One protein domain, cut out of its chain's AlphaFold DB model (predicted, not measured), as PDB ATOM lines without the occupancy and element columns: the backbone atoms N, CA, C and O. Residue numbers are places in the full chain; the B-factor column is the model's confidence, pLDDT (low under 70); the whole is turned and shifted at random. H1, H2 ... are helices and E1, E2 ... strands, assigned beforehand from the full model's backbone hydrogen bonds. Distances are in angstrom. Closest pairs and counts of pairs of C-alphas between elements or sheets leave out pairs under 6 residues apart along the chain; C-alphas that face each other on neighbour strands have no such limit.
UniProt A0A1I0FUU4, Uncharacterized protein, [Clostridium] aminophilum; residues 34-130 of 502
ATOM      1  N   THR A  34      -3.048  43.608 -20.580       84.25
ATOM      2  CA  THR A  34      -4.067  44.657 -20.702       84.25
ATOM      3  C   THR A  34      -5.008  44.632 -19.498       84.25
ATOM      4  O   THR A  34      -5.722  43.658 -19.254       84.25
ATOM      5  N   LEU A  35      -5.047  45.730 -18.749       86.38
ATOM      6  CA  LEU A  35      -5.975  45.949 -17.645       86.38
ATOM      7  C   LEU A  35      -7.268  46.563 -18.180       86.38
ATOM      8  O   LEU A  35      -7.252  47.661 -18.739       86.38
ATOM      9  N   GLN A  36      -8.394  45.889 -17.979       86.31
ATOM     10  CA  GLN A  36      -9.721  46.379 -18.358       86.31
ATOM     11  C   GLN A  36     -10.577  46.662 -17.124       86.31
ATOM     12  O   GLN A  36     -10.434  46.013 -16.095       86.31
ATOM     13  N   SER A  37     -11.516  47.598 -17.220       82.00
ATOM     14  CA  SER A  37     -12.575  47.745 -16.225       82.00
ATOM     15  C   SER A  37     -13.498  46.528 -16.246       82.00
ATOM     16  O   SER A  37     -13.538  45.765 -17.215       82.00
ATOM     17  N   ILE A  38     -14.336  46.387 -15.218       74.00
ATOM     18  CA  ILE A  38     -15.401  45.371 -15.196       74.00
ATOM     19  C   ILE A  38     -16.300  45.470 -16.451       74.00
ATOM     20  O   ILE A  38     -16.715  44.449 -17.004       74.00
ATOM     21  N   SER A  39     -16.526  46.688 -16.959       74.38
ATOM     22  CA  SER A  39     -17.274  46.969 -18.194       74.38
ATOM     23  C   SER A  39     -16.510  46.703 -19.504       74.38
ATOM     24  O   SER A  39     -17.085  46.885 -20.575       74.38
ATOM     25  N   GLY A  40     -15.250  46.258 -19.448       70.94
ATOM     26  CA  GLY A  40     -14.429  45.918 -20.619       70.94
ATOM     27  C   GLY A  40     -13.668  47.092 -21.244       70.94
ATOM     28  O   GLY A  40     -13.062  46.936 -22.301       70.94
ATOM     29  N   LYS A  41     -13.671  48.274 -20.617       83.44
ATOM     30  CA  LYS A  41     -12.900  49.429 -21.095       83.44
ATOM     31  C   LYS A  41     -11.431  49.254 -20.717       83.44
ATOM     32  O   LYS A  41     -11.141  49.035 -19.548       83.44
ATOM     33  N   VAL A  42     -10.507  49.415 -21.662       85.94
ATOM     34  CA  VAL A  42      -9.065  49.391 -21.368       85.94
ATOM     35  C   VAL A  42      -8.698  50.567 -20.455       85.94
ATOM     36  O   VAL A  42      -9.014  51.721 -20.752       85.94
ATOM     37  N   ILE A  43      -8.067  50.254 -19.326       83.62
ATOM     38  CA  ILE A  43      -7.598  51.204 -18.309       83.62
ATOM     39  C   ILE A  43      -6.107  51.468 -18.503       83.62
ATOM     40  O   ILE A  43      -5.679  52.619 -18.480       83.62
ATOM     41  N   ALA A  44      -5.320  50.406 -18.678       85.50
ATOM     42  CA  ALA A  44      -3.877  50.496 -18.847       85.50
ATOM     43  C   ALA A  44      -3.320  49.236 -19.516       85.50
ATOM     44  O   ALA A  44      -3.897  48.159 -19.413       85.50
ATOM     45  N   GLU A  45      -2.157  49.374 -20.139       86.00
ATOM     46  CA  GLU A  45      -1.331  48.257 -20.598       86.00
ATOM     47  C   GLU A  45      -0.058  48.224 -19.758       86.00
ATOM     48  O   GLU A  45       0.587  49.263 -19.568       86.00
ATOM     49  N   LEU A  46       0.263  47.040 -19.238       83.25
ATOM     50  CA  LEU A  46       1.415  46.780 -18.385       83.25
ATOM     51  C   LEU A  46       2.516  46.073 -19.174       83.25
ATOM     52  O   LEU A  46       2.364  44.913 -19.561       83.25
ATOM     53  N   GLY A  47       3.646  46.754 -19.345       78.56
ATOM     54  CA  GLY A  47       4.878  46.168 -19.870       78.56
ATOM     55  C   GLY A  47       5.708  45.451 -18.797       78.56
ATOM     56  O   GLY A  47       5.463  45.562 -17.591       78.56
ATOM     57  N   ARG A  48       6.769  44.747 -19.223       70.94
ATOM     58  CA  ARG A  48       7.658  43.953 -18.344       70.94
ATOM     59  C   ARG A  48       8.370  44.746 -17.248       70.94
ATOM     60  O   ARG A  48       8.801  44.139 -16.269       70.94
ATOM     61  N   SER A  49       8.479  46.064 -17.365       73.50
ATOM     62  CA  SER A  49       9.145  46.919 -16.375       73.50
ATOM     63  C   SER A  49       8.211  47.731 -15.487       73.50
ATOM     64  O   SER A  49       8.697  48.389 -14.569       73.50
ATOM     65  N   ASP A  50       6.903  47.696 -15.739       81.44
ATOM     66  CA  ASP A  50       5.950  48.495 -14.971       81.44
ATOM     67  C   ASP A  50       5.745  47.878 -13.588       81.44
ATOM     68  O   ASP A  50       5.784  46.652 -13.438       81.44
ATOM     69  N   GLN A  51       5.543  48.701 -12.563       76.44
ATOM     70  CA  GLN A  51       5.302  48.237 -11.196       76.44
ATOM     71  C   GLN A  51       3.914  48.654 -10.739       76.44
ATOM     72  O   GLN A  51       3.541  49.816 -10.858       76.44
ATOM     73  N   VAL A  52       3.148  47.707 -10.208       80.81
ATOM     74  CA  VAL A  52       1.868  48.009  -9.566       80.81
ATOM     75  C   VAL A  52       2.155  48.254  -8.093       80.81
ATOM     76  O   VAL A  52       2.596  47.352  -7.382       80.81
ATOM     77  N   GLU A  53       1.960  49.490  -7.651       78.88
ATOM     78  CA  GLU A  53       2.216  49.925  -6.285       78.88
ATOM     79  C   GLU A  53       0.898  50.223  -5.567       78.88
ATOM     80  O   GLU A  53       0.019  50.933  -6.063       78.88
ATOM     81  N   TYR A  54       0.801  49.711  -4.345       73.81
ATOM     82  CA  TYR A  54      -0.210  50.119  -3.383       73.81
ATOM     83  C   TYR A  54       0.267  51.380  -2.654       73.81
ATOM     84  O   TYR A  54       1.323  51.362  -2.011       73.81
ATOM     85  N   ARG A  55      -0.499  52.476  -2.726       74.56
ATOM     86  CA  ARG A  55      -0.143  53.744  -2.079       74.56
ATOM     87  C   ARG A  55      -1.166  54.122  -1.010       74.56
ATOM     88  O   ARG A  55      -2.305  54.464  -1.308       74.56
ATOM     89  N   ASN A  56      -0.696  54.123   0.236       66.75
ATOM     90  CA  ASN A  56      -1.362  54.746   1.374       66.75
ATOM     91  C   ASN A  56      -0.492  55.926   1.831       66.75
ATOM     92  O   ASN A  56       0.557  55.739   2.457       66.75
ATOM     93  N   ARG A  57      -0.868  57.146   1.443       58.59
ATOM     94  CA  ARG A  57      -0.197  58.357   1.923       58.59
ATOM     95  C   ARG A  57      -0.895  58.808   3.196       58.59
ATOM     96  O   ARG A  57      -2.055  59.171   3.161       58.59
ATOM     97  N   LYS A  58      -0.139  58.904   4.295       52.00
ATOM     98  CA  LYS A  58      -0.610  59.360   5.620       52.00
ATOM     99  C   LYS A  58      -1.280  60.755   5.657       52.00
ATOM    100  O   LYS A  58      -1.728  61.150   6.723       52.00
ATOM    101  N   ASN A  59      -1.318  61.483   4.535       51.41
ATOM    102  CA  ASN A  59      -1.846  62.846   4.391       51.41
ATOM    103  C   ASN A  59      -2.917  62.977   3.280       51.41
ATOM    104  O   ASN A  59      -3.268  64.099   2.926       51.41
ATOM    105  N   GLU A  60      -3.380  61.877   2.681       59.72
ATOM    106  CA  GLU A  60      -4.452  61.877   1.673       59.72
ATOM    107  C   GLU A  60      -5.613  61.021   2.213       59.72
ATOM    108  O   GLU A  60      -5.368  59.922   2.704       59.72
ATOM    109  N   ASP A  61      -6.859  61.502   2.117       68.12
ATOM    110  CA  ASP A  61      -8.083  60.798   2.571       68.12
ATOM    111  C   ASP A  61      -8.455  59.599   1.668       68.12
ATOM    112  O   ASP A  61      -9.606  59.172   1.599       68.12
ATOM    113  N   GLU A  62      -7.489  59.067   0.923       79.19
ATOM    114  CA  GLU A  62      -7.706  58.155  -0.191       79.19
ATOM    115  C   GLU A  62      -6.594  57.102  -0.270       79.19
ATOM    116  O   GLU A  62      -5.404  57.370  -0.086       79.19
ATOM    117  N   VAL A  63      -6.994  55.878  -0.598       77.44
ATOM    118  CA  VAL A  63      -6.123  54.736  -0.869       77.44
ATOM    119  C   VAL A  63      -6.211  54.417  -2.347       77.44
ATOM    120  O   VAL A  63      -7.304  54.334  -2.911       77.44
ATOM    121  N   SER A  64      -5.061  54.211  -2.989       83.88
ATOM    122  CA  SER A  64      -5.018  53.958  -4.428       83.88
ATOM    123  C   SER A  64      -4.051  52.852  -4.826       83.88
ATOM    124  O   SER A  64      -3.013  52.638  -4.193       83.88
ATOM    125  N   ILE A  65      -4.407  52.158  -5.906       83.38
ATOM    126  CA  ILE A  65      -3.500  51.276  -6.645       83.38
ATOM    127  C   ILE A  65      -3.047  52.048  -7.877       83.38
ATOM    128  O   ILE A  65      -3.876  52.572  -8.628       83.38
ATOM    129  N   LEU A  66      -1.736  52.134  -8.073       85.69
ATOM    130  CA  LEU A  66      -1.115  52.881  -9.160       85.69
ATOM    131  C   LEU A  66      -0.202  51.957  -9.963       85.69
ATOM    132  O   LEU A  66       0.485  51.112  -9.399       85.69
ATOM    133  N   VAL A  67      -0.153  52.156 -11.273       82.75
ATOM    134  CA  VAL A  67       0.915  51.628 -12.122       82.75
ATOM    135  C   VAL A  67       1.976  52.697 -12.244       82.75
ATOM    136  O   VAL A  67       1.698  53.781 -12.751       82.75
ATOM    137  N   ARG A  68       3.191  52.375 -11.827       80.88
ATOM    138  CA  ARG A  68       4.376  53.181 -12.057       80.88
ATOM    139  C   ARG A  68       5.099  52.670 -13.293       80.88
ATOM    140  O   ARG A  68       5.619  51.551 -13.295       80.88
ATOM    141  N   ARG A  69       5.125  53.496 -14.331       79.44
ATOM    142  CA  ARG A  69       5.845  53.221 -15.573       79.44
ATOM    143  C   ARG A  69       7.309  53.639 -15.472       79.44
ATOM    144  O   ARG A  69       7.702  54.435 -14.613       79.44
ATOM    145  N   LYS A  70       8.137  53.081 -16.358       68.81
ATOM    146  CA  LYS A  70       9.590  53.350 -16.421       68.81
ATOM    147  C   LYS A  70       9.933  54.819 -16.695       68.81
ATOM    148  O   LYS A  70      10.984  55.284 -16.267       68.81
ATOM    149  N   ASP A  71       9.055  55.526 -17.396       69.00
ATOM    150  CA  ASP A  71       9.136  56.957 -17.718       69.00
ATOM    151  C   ASP A  71       8.764  57.876 -16.535       69.00
ATOM    152  O   ASP A  71       8.928  59.093 -16.615       69.00
ATOM    153  N   GLY A  72       8.316  57.303 -15.412       65.94
ATOM    154  CA  GLY A  72       7.889  58.039 -14.225       65.94
ATOM    155  C   GLY A  72       6.414  58.446 -14.237       65.94
ATOM    156  O   GLY A  72       5.971  59.079 -13.273       65.94
ATOM    157  N   GLU A  73       5.648  58.073 -15.265       75.94
ATOM    158  CA  GLU A  73       4.198  58.258 -15.298       75.94
ATOM    159  C   GLU A  73       3.518  57.319 -14.284       75.94
ATOM    160  O   GLU A  73       3.862  56.140 -14.166       75.94
ATOM    161  N   ASN A  74       2.549  57.850 -13.529       79.06
ATOM    162  CA  ASN A  74       1.736  57.064 -12.602       79.06
ATOM    163  C   ASN A  74       0.291  57.019 -13.098       79.06
ATOM    164  O   ASN A  74      -0.391  58.044 -13.096       79.06
ATOM    165  N   ILE A  75      -0.193  55.832 -13.456       81.50
ATOM    166  CA  ILE A  75      -1.590  55.617 -13.848       81.50
ATOM    167  C   ILE A  75      -2.361  55.108 -12.639       81.50
ATOM    168  O   ILE A  75      -2.039  54.061 -12.082       81.50
ATOM    169  N   LYS A  76      -3.396  55.839 -12.224       82.62
ATOM    170  CA  LYS A  76      -4.277  55.437 -11.123       82.62
ATOM    171  C   LYS A  76      -5.274  54.398 -11.624       82.62
ATOM    172  O   LYS A  76      -6.059  54.690 -12.519       82.62
ATOM    173  N   LEU A  77      -5.221  53.196 -11.056       83.44
ATOM    174  CA  LEU A  77      -6.111  52.089 -11.412       83.44
ATOM    175  C   LEU A  77      -7.402  52.126 -10.597       83.44
ATOM    176  O   LEU A  77      -8.490  52.012 -11.151       83.44
ATOM    177  N   ILE A  78      -7.264  52.300  -9.280       85.19
ATOM    178  CA  ILE A  78      -8.369  52.343  -8.317       85.19
ATOM    179  C   ILE A  78      -8.125  53.455  -7.318       85.19
ATOM    180  O   ILE A  78      -6.984  53.737  -6.935       85.19
ATOM    181  N   SER A  79      -9.216  54.055  -6.864       83.00
ATOM    182  CA  SER A  79      -9.231  54.909  -5.692       83.00
ATOM    183  C   SER A  79     -10.443  54.698  -4.820       83.00
ATOM    184  O   SER A  79     -11.555  54.562  -5.329       83.00
ATOM    185  N   CYS A  80     -10.190  54.693  -3.516       81.06
ATOM    186  CA  CYS A  80     -11.195  54.536  -2.481       81.06
ATOM    187  C   CYS A  80     -10.915  55.523  -1.346       81.06
ATOM    188  O   CYS A  80      -9.759  55.675  -0.949       81.06
ATOM    189  N   GLY A  81     -11.950  56.159  -0.807       79.38
ATOM    190  CA  GLY A  81     -11.854  56.951   0.414       79.38
ATOM    191  C   GLY A  81     -11.471  56.082   1.614       79.38
ATOM    192  O   GLY A  81     -11.831  54.905   1.683       79.38
ATOM    193  N   ILE A  82     -10.721  56.646   2.560       79.38
ATOM    194  CA  ILE A  82     -10.337  55.955   3.799       79.38
ATOM    195  C   ILE A  82     -11.521  55.983   4.781       79.38
ATOM    196  O   ILE A  82     -11.958  57.070   5.155       79.38
ATOM    197  N   PRO A  83     -12.031  54.825   5.244       78.94
ATOM    198  CA  PRO A  83     -13.090  54.781   6.250       78.94
ATOM    199  C   PRO A  83     -12.621  55.325   7.606       78.94
ATOM    200  O   PRO A  83     -11.455  55.178   7.963       78.94
ATOM    201  N   ASP A  84     -13.533  55.855   8.423       75.25
ATOM    202  CA  ASP A  84     -13.197  56.380   9.761       75.25
ATOM    203  C   ASP A  84     -12.813  55.277  10.772       75.25
ATOM    204  O   ASP A  84     -12.093  55.510  11.746       75.25
ATOM    205  N   SER A  85     -13.305  54.055  10.556       84.12
ATOM    206  CA  SER A  85     -13.125  52.898  11.436       84.12
ATOM    207  C   SER A  85     -11.849  52.126  11.096       84.12
ATOM    208  O   SER A  85     -11.624  51.745   9.952       84.12
ATOM    209  N   VAL A  86     -11.039  51.801  12.110       76.50
ATOM    210  CA  VAL A  86      -9.821  50.980  11.944       76.50
ATOM    211  C   VAL A  86     -10.142  49.580  11.397       76.50
ATOM    212  O   VAL A  86      -9.343  49.007  10.660       76.50
ATOM    213  N   SER A  87     -11.307  49.022  11.743       66.38
ATOM    214  CA  SER A  87     -11.753  47.726  11.214       66.38
ATOM    215  C   SER A  87     -11.995  47.803   9.706       66.38
ATOM    216  O   SER A  87     -11.490  46.971   8.955       66.38
ATOM    217  N   ASP A  88     -12.688  48.848   9.266       76.56
ATOM    218  CA  ASP A  88     -13.102  49.024   7.872       76.56
ATOM    219  C   ASP A  88     -11.906  49.459   7.010       76.56
ATOM    220  O   ASP A  88     -11.776  49.049   5.857       76.56
ATOM    221  N   GLN A  89     -10.965  50.213   7.590       78.50
ATOM    222  CA  GLN A  89      -9.658  50.488   6.986       78.50
ATOM    223  C   GLN A  89      -8.883  49.195   6.719       78.50
ATOM    224  O   GLN A  89      -8.364  49.008   5.621       78.50
ATOM    225  N   ASN A  90      -8.818  48.282   7.695       74.38
ATOM    226  CA  ASN A  90      -8.136  46.999   7.517       74.38
ATOM    227  C   ASN A  90      -8.807  46.137   6.440       74.38
ATOM    228  O   ASN A  90      -8.104  45.516   5.641       74.38
ATOM    229  N   GLU A  91     -10.142  46.121   6.391       74.44
ATOM    230  CA  GLU A  91     -10.904  45.433   5.344       74.44
ATOM    231  C   GLU A  91     -10.593  46.020   3.959       74.44
ATOM    232  O   GLU A  91     -10.209  45.284   3.047       74.44
ATOM    233  N   LEU A  92     -10.648  47.348   3.814       80.94
ATOM    234  CA  LEU A  92     -10.309  48.045   2.572       80.94
ATOM    235  C   LEU A  92      -8.872  47.756   2.123       80.94
ATOM    236  O   LEU A  92      -8.635  47.443   0.954       80.94
ATOM    237  N   PHE A  93      -7.904  47.813   3.038       80.75
ATOM    238  CA  PHE A  93      -6.504  47.515   2.731       80.75
ATOM    239  C   PHE A  93      -6.322  46.075   2.255       80.75
ATOM    240  O   PHE A  93      -5.554  45.822   1.325       80.75
ATOM    241  N   HIS A  94      -7.045  45.133   2.859       77.00
ATOM    242  CA  HIS A  94      -7.017  43.737   2.453       77.00
ATOM    243  C   HIS A  94      -7.601  43.546   1.046       77.00
ATOM    244  O   HIS A  94      -6.984  42.881   0.211       77.00
ATOM    245  N   MET A  95      -8.743  44.176   0.754       79.12
ATOM    246  CA  MET A  95      -9.375  44.148  -0.571       79.12
ATOM    247  C   MET A  95      -8.463  44.738  -1.656       79.12
ATOM    248  O   MET A  95      -8.252  44.124  -2.700       79.12
ATOM    249  N   MET A  96      -7.848  45.892  -1.393       83.56
ATOM    250  CA  MET A  96      -6.923  46.545  -2.330       83.56
ATOM    251  C   MET A  96      -5.652  45.718  -2.571       83.56
ATOM    252  O   MET A  96      -5.141  45.641  -3.694       83.56
ATOM    253  N   LYS A  97      -5.149  45.045  -1.529       80.00
ATOM    254  CA  LYS A  97      -4.009  44.133  -1.653       80.00
ATOM    255  C   LYS A  97      -4.338  42.931  -2.543       80.00
ATOM    256  O   LYS A  97      -3.535  42.601  -3.410       80.00
ATOM    257  N   MET A  98      -5.524  42.336  -2.394       73.44
ATOM    258  CA  MET A  98      -5.968  41.211  -3.229       73.44
ATOM    259  C   MET A  98      -5.973  41.559  -4.722       73.44
ATOM    260  O   MET A  98      -5.437  40.796  -5.518       73.44
ATOM    261  N   VAL A  99      -6.482  42.736  -5.101       82.44
ATOM    262  CA  VAL A  99      -6.453  43.206  -6.503       82.44
ATOM    263  C   VAL A  99      -5.017  43.339  -7.022       82.44
ATOM    264  O   VAL A  99      -4.717  42.953  -8.149       82.44
ATOM    265  N   THR A 100      -4.110  43.860  -6.195       82.12
ATOM    266  CA  THR A 100      -2.692  44.012  -6.560       82.12
ATOM    267  C   THR A 100      -2.026  42.649  -6.782       82.12
ATOM    268  O   THR A 100      -1.313  42.456  -7.771       82.12
ATOM    269  N   ASP A 101      -2.299  41.686  -5.899       73.88
ATOM    270  CA  ASP A 101      -1.788  40.317  -5.999       73.88
ATOM    271  C   ASP A 101      -2.339  39.584  -7.238       73.88
ATOM    272  O   ASP A 101      -1.616  38.791  -7.849       73.88
ATOM    273  N   ASP A 102      -3.589  39.854  -7.627       72.38
ATOM    274  CA  ASP A 102      -4.229  39.287  -8.823       72.38
ATOM    275  C   ASP A 102      -3.592  39.815 -10.111       72.38
ATOM    276  O   ASP A 102      -3.241  39.029 -10.991       72.38
ATOM    277  N   ILE A 103      -3.344  41.127 -10.198       78.31
ATOM    278  CA  ILE A 103      -2.632  41.728 -11.336       78.31
ATOM    279  C   ILE A 103      -1.213  41.150 -11.444       78.31
ATOM    280  O   ILE A 103      -0.759  40.780 -12.532       78.31
ATOM    281  N   GLY A 104      -0.508  41.027 -10.313       67.62
ATOM    282  CA  GLY A 104       0.825  40.424 -10.268       67.62
ATOM    283  C   GLY A 104       0.836  38.954 -10.702       67.62
ATOM    284  O   GLY A 104       1.785  38.506 -11.348       67.62
ATOM    285  N   ARG A 105      -0.214  38.192 -10.379       62.38
ATOM    286  CA  ARG A 105      -0.388  36.796 -10.811       62.38
ATOM    287  C   ARG A 105      -0.717  36.667 -12.288       62.38
ATOM    288  O   ARG A 105      -0.019  35.923 -12.966       62.38
ATOM    289  N   ALA A 106      -1.701  37.410 -12.790       63.44
ATOM    290  CA  ALA A 106      -2.060  37.404 -14.209       63.44
ATOM    291  C   ALA A 106      -0.835  37.672 -15.092       63.44
ATOM    292  O   ALA A 106      -0.603  36.972 -16.073       63.44
ATOM    293  N   ARG A 107       0.026  38.600 -14.663       65.56
ATOM    294  CA  ARG A 107       1.292  38.876 -15.339       65.56
ATOM    295  C   ARG A 107       2.297  37.725 -15.266       65.56
ATOM    296  O   ARG A 107       2.944  37.439 -16.265       65.56
ATOM    297  N   ARG A 108       2.453  37.067 -14.110       61.12
ATOM    298  CA  ARG A 108       3.336  35.887 -13.974       61.12
ATOM    299  C   ARG A 108       2.867  34.710 -14.827       61.12
ATOM    300  O   ARG A 108       3.705  33.988 -15.348       61.12
ATOM    301  N   ASN A 109       1.556  34.554 -14.970       55.66
ATOM    302  CA  ASN A 109       0.935  33.474 -15.731       55.66
ATOM    303  C   ASN A 109       0.845  33.780 -17.237       55.66
ATOM    304  O   ASN A 109       0.324  32.962 -17.983       55.66
ATOM    305  N   GLY A 110       1.331  34.945 -17.688       56.31
ATOM    306  CA  GLY A 110       1.328  35.319 -19.104       56.31
ATOM    307  C   GLY A 110      -0.057  35.642 -19.670       56.31
ATOM    308  O   GLY A 110      -0.252  35.525 -20.873       56.31
ATOM    309  N   ALA A 111      -1.021  36.034 -18.833       62.56
ATOM    310  CA  ALA A 111      -2.345  36.420 -19.309       62.56
ATOM    311  C   ALA A 111      -2.273  37.686 -20.183       62.56
ATOM    312  O   ALA A 111      -1.606  38.659 -19.829       62.56
ATOM    313  N   GLU A 112      -3.015  37.700 -21.291       70.75
ATOM    314  CA  GLU A 112      -3.104  38.863 -22.187       70.75
ATOM    315  C   GLU A 112      -3.997  39.970 -21.609       70.75
ATOM    316  O   GLU A 112      -3.766  41.161 -21.830       70.75
ATOM    317  N   THR A 113      -5.029  39.597 -20.839       70.00
ATOM    318  CA  THR A 113      -6.004  40.541 -20.278       70.00
ATOM    319  C   THR A 113      -6.452  40.152 -18.865       70.00
ATOM    320  O   THR A 113      -6.549  38.973 -18.528       70.00
ATOM    321  N   ILE A 114      -6.758  41.147 -18.027       73.81
ATOM    322  CA  ILE A 114      -7.440  40.969 -16.732       73.81
ATOM    323  C   ILE A 114      -8.434  42.113 -16.512       73.81
ATOM    324  O   ILE A 114      -8.149  43.272 -16.818       73.81
ATOM    325  N   LYS A 115      -9.607  41.796 -15.957       80.81
ATOM    326  CA  LYS A 115     -10.574  42.804 -15.509       80.81
ATOM    327  C   LYS A 115     -10.293  43.193 -14.068       80.81
ATOM    328  O   LYS A 115     -10.155  42.317 -13.225       80.81
ATOM    329  N   ILE A 116     -10.262  44.485 -13.784       82.81
ATOM    330  CA  ILE A 116     -10.003  45.036 -12.456       82.81
ATOM    331  C   ILE A 116     -11.125  46.001 -12.050       82.81
ATOM    332  O   ILE A 116     -11.783  46.594 -12.918       82.81
ATOM    333  N   PRO A 117     -11.374  46.165 -10.740       84.19
ATOM    334  CA  PRO A 117     -12.309  47.175 -10.271       84.19
ATOM    335  C   PRO A 117     -11.791  48.586 -10.580       84.19
ATOM    336  O   PRO A 117     -10.597  48.765 -10.798       84.19
ATOM    337  N   THR A 118     -12.677  49.587 -10.629       84.25
ATOM    338  CA  THR A 118     -12.282  51.000 -10.848       84.25
ATOM    339  C   THR A 118     -12.732  51.952  -9.743       84.25
ATOM    340  O   THR A 118     -12.238  53.072  -9.644       84.25
ATOM    341  N   ASN A 119     -13.659  51.507  -8.898       83.00
ATOM    342  CA  ASN A 119     -14.237  52.268  -7.795       83.00
ATOM    343  C   ASN A 119     -14.550  51.331  -6.611       83.00
ATOM    344  O   ASN A 119     -14.386  50.117  -6.714       83.00
ATOM    345  N   GLU A 120     -15.008  51.887  -5.492       79.69
ATOM    346  CA  GLU A 120     -15.308  51.145  -4.255       79.69
ATOM    347  C   GLU A 120     -16.399  50.077  -4.418       79.69
ATOM    348  O   GLU A 120     -16.284  48.975  -3.877       79.69
ATOM    349  N   TYR A 121     -17.444  50.364  -5.197       80.19
ATOM    350  CA  TYR A 121     -18.534  49.416  -5.441       80.19
ATOM    351  C   TYR A 121     -18.069  48.254  -6.317       80.19
ATOM    352  O   TYR A 121     -18.361  47.093  -6.021       80.19
ATOM    353  N   ASP A 122     -17.298  48.567  -7.359       80.94
ATOM    354  CA  ASP A 122     -16.629  47.579  -8.195       80.94
ATOM    355  C   ASP A 122     -15.679  46.729  -7.355       80.94
ATOM    356  O   ASP A 122     -15.638  45.522  -7.552       80.94
ATOM    357  N   LEU A 123     -14.921  47.328  -6.430       80.94
ATOM    358  CA  LEU A 123     -13.970  46.623  -5.569       80.94
ATOM    359  C   LEU A 123     -14.695  45.603  -4.695       80.94
ATOM    360  O   LEU A 123     -14.317  44.433  -4.678       80.94
ATOM    361  N   TYR A 124     -15.772  46.014  -4.033       74.88
ATOM    362  CA  TYR A 124     -16.568  45.102  -3.222       74.88
ATOM    363  C   TYR A 124     -17.180  43.972  -4.066       74.88
ATOM    364  O   TYR A 124     -17.107  42.801  -3.694       74.88
ATOM    365  N   ALA A 125     -17.733  44.292  -5.242       66.00
ATOM    366  CA  ALA A 125     -18.282  43.297  -6.164       66.00
ATOM    367  C   ALA A 125     -17.205  42.351  -6.725       66.00
ATOM    368  O   ALA A 125     -17.442  41.148  -6.844       66.00
ATOM    369  N   TYR A 126     -16.025  42.878  -7.043       71.06
ATOM    370  CA  TYR A 126     -14.871  42.139  -7.541       71.06
ATOM    371  C   TYR A 126     -14.376  41.148  -6.492       71.06
ATOM    372  O   TYR A 126     -14.232  39.971  -6.797       71.06
ATOM    373  N   ILE A 127     -14.203  41.589  -5.243       68.88
ATOM    374  CA  ILE A 127     -13.766  40.723  -4.143       68.88
ATOM    375  C   ILE A 127     -14.832  39.681  -3.797       68.88
ATOM    376  O   ILE A 127     -14.503  38.513  -3.601       68.88
ATOM    377  N   ARG A 128     -16.116  40.055  -3.781       62.84
ATOM    378  CA  ARG A 128     -17.220  39.119  -3.519       62.84
ATOM    379  C   ARG A 128     -17.314  38.005  -4.564       62.84
ATOM    380  O   ARG A 128     -17.633  36.872  -4.214       62.84
ATOM    381  N   ASN A 129     -17.063  38.333  -5.829       55.09
ATOM    382  CA  ASN A 129     -17.111  37.388  -6.946       55.09
ATOM    383  C   ASN A 129     -15.743  36.768  -7.259       55.09
ATOM    384  O   ASN A 129     -15.618  36.031  -8.237       55.09
ATOM    385  N   ARG A 130     -14.719  37.074  -6.457       56.00
ATOM    386  CA  ARG A 130     -13.379  36.524  -6.612       56.00
ATOM    387  C   ARG A 130     -13.431  35.027  -6.296       56.00
ATOM    388  O   ARG A 130     -13.856  34.672  -5.190       56.00
TER     389      ARG A 130
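AT A GLANCE: This is residues 34 to 130 of the 502 residues of an uncharacterized protein of [Clostridium] aminophilum (UniProt A0A1I0FUU4). One long helix, H1, runs over two small three-stranded sheets: its residues 89 to 104 cover one face of the antiparallel sheet E3 E4 E5, and its residues 99 to 107 cover the mixed sheet E2 E1 E6. The short helix H2 packs steeply on residues 95 to 98 of H1, near edge strand E5. The printed part has 97 residues, with two named helices and six named strands in the order E1 E2 E3 E4 E5 H1 E6 H2, a mixed class of helices and strands. It is compact, with a radius of gyration of the C-alphas of 13.2 A and spans of 37 by 31 by 22 A.

IN THESE COORDINATES: E1 is residues 34 to 37, 10.1 A long, and begins at C-alpha 34 (-4.067, 44.657, -20.702). E2, residues 42 to 46, is 11.2 A long. E3, residues 51 to 56, spans 15.6 A; E4, residues 62 to 68, 17.6 A; and E5, residues 74 to 81, 18.8 A, with a bend of 70 degrees at residue 77. H1, residues 86 to 108, spans 32.8 A from C-alpha 86 (-9.821, 50.980, 11.944). E6 is residues 113 to 116, 9.9 A. H2, residues 120 to 128, is 12.2 A long and ends at C-alpha 128 (-17.220, 39.119, -3.519).

HOW THE PARTS SIT: E3, E4 and E5 form a meander, each strand the antiparallel neighbour of the one before, in a strongly twisted sheet. N 53 and O 66 are 2.8 A apart, and N 63 and O 80 2.8 A. H1 is on this sheet at a height of 9.5 A, along the strands at 12 degrees to E4 on the local plane; the closest C-alphas of E3 and H1 are those of Val 52 and Thr 100, 6.8 A. H1 is also on the sheet E2 E1 E6, at a height of 9.5 A; the C-alphas of Ala 106 and Ile 114 are the closest of H1 and E6, 6.9 A. E1 and E2 are an antiparallel hairpin, with N 35 and O 44 at 2.8 A, and E1 and E6 are parallel, with N 36 and O 114 at 2.9 A. H1 and H2 touch at a steep tilt of 69 degrees, only just short of about perpendicular, the closest C-alphas being those of Met 95 and Ile 127, 6.6 A. In H1 and H2 every O i to N i+4 pair is within hydrogen-bond range.

THE WHOLE: The two C-alphas farthest apart, of Asp 84 and Gly 110, are 38.6 A apart. The printed part has no cut, and its links are tight. The mean pLDDT of the printed part is 75.3; 23 residues are under 70, among them residues 56 to 61, 104 to 111 and 127 to 130.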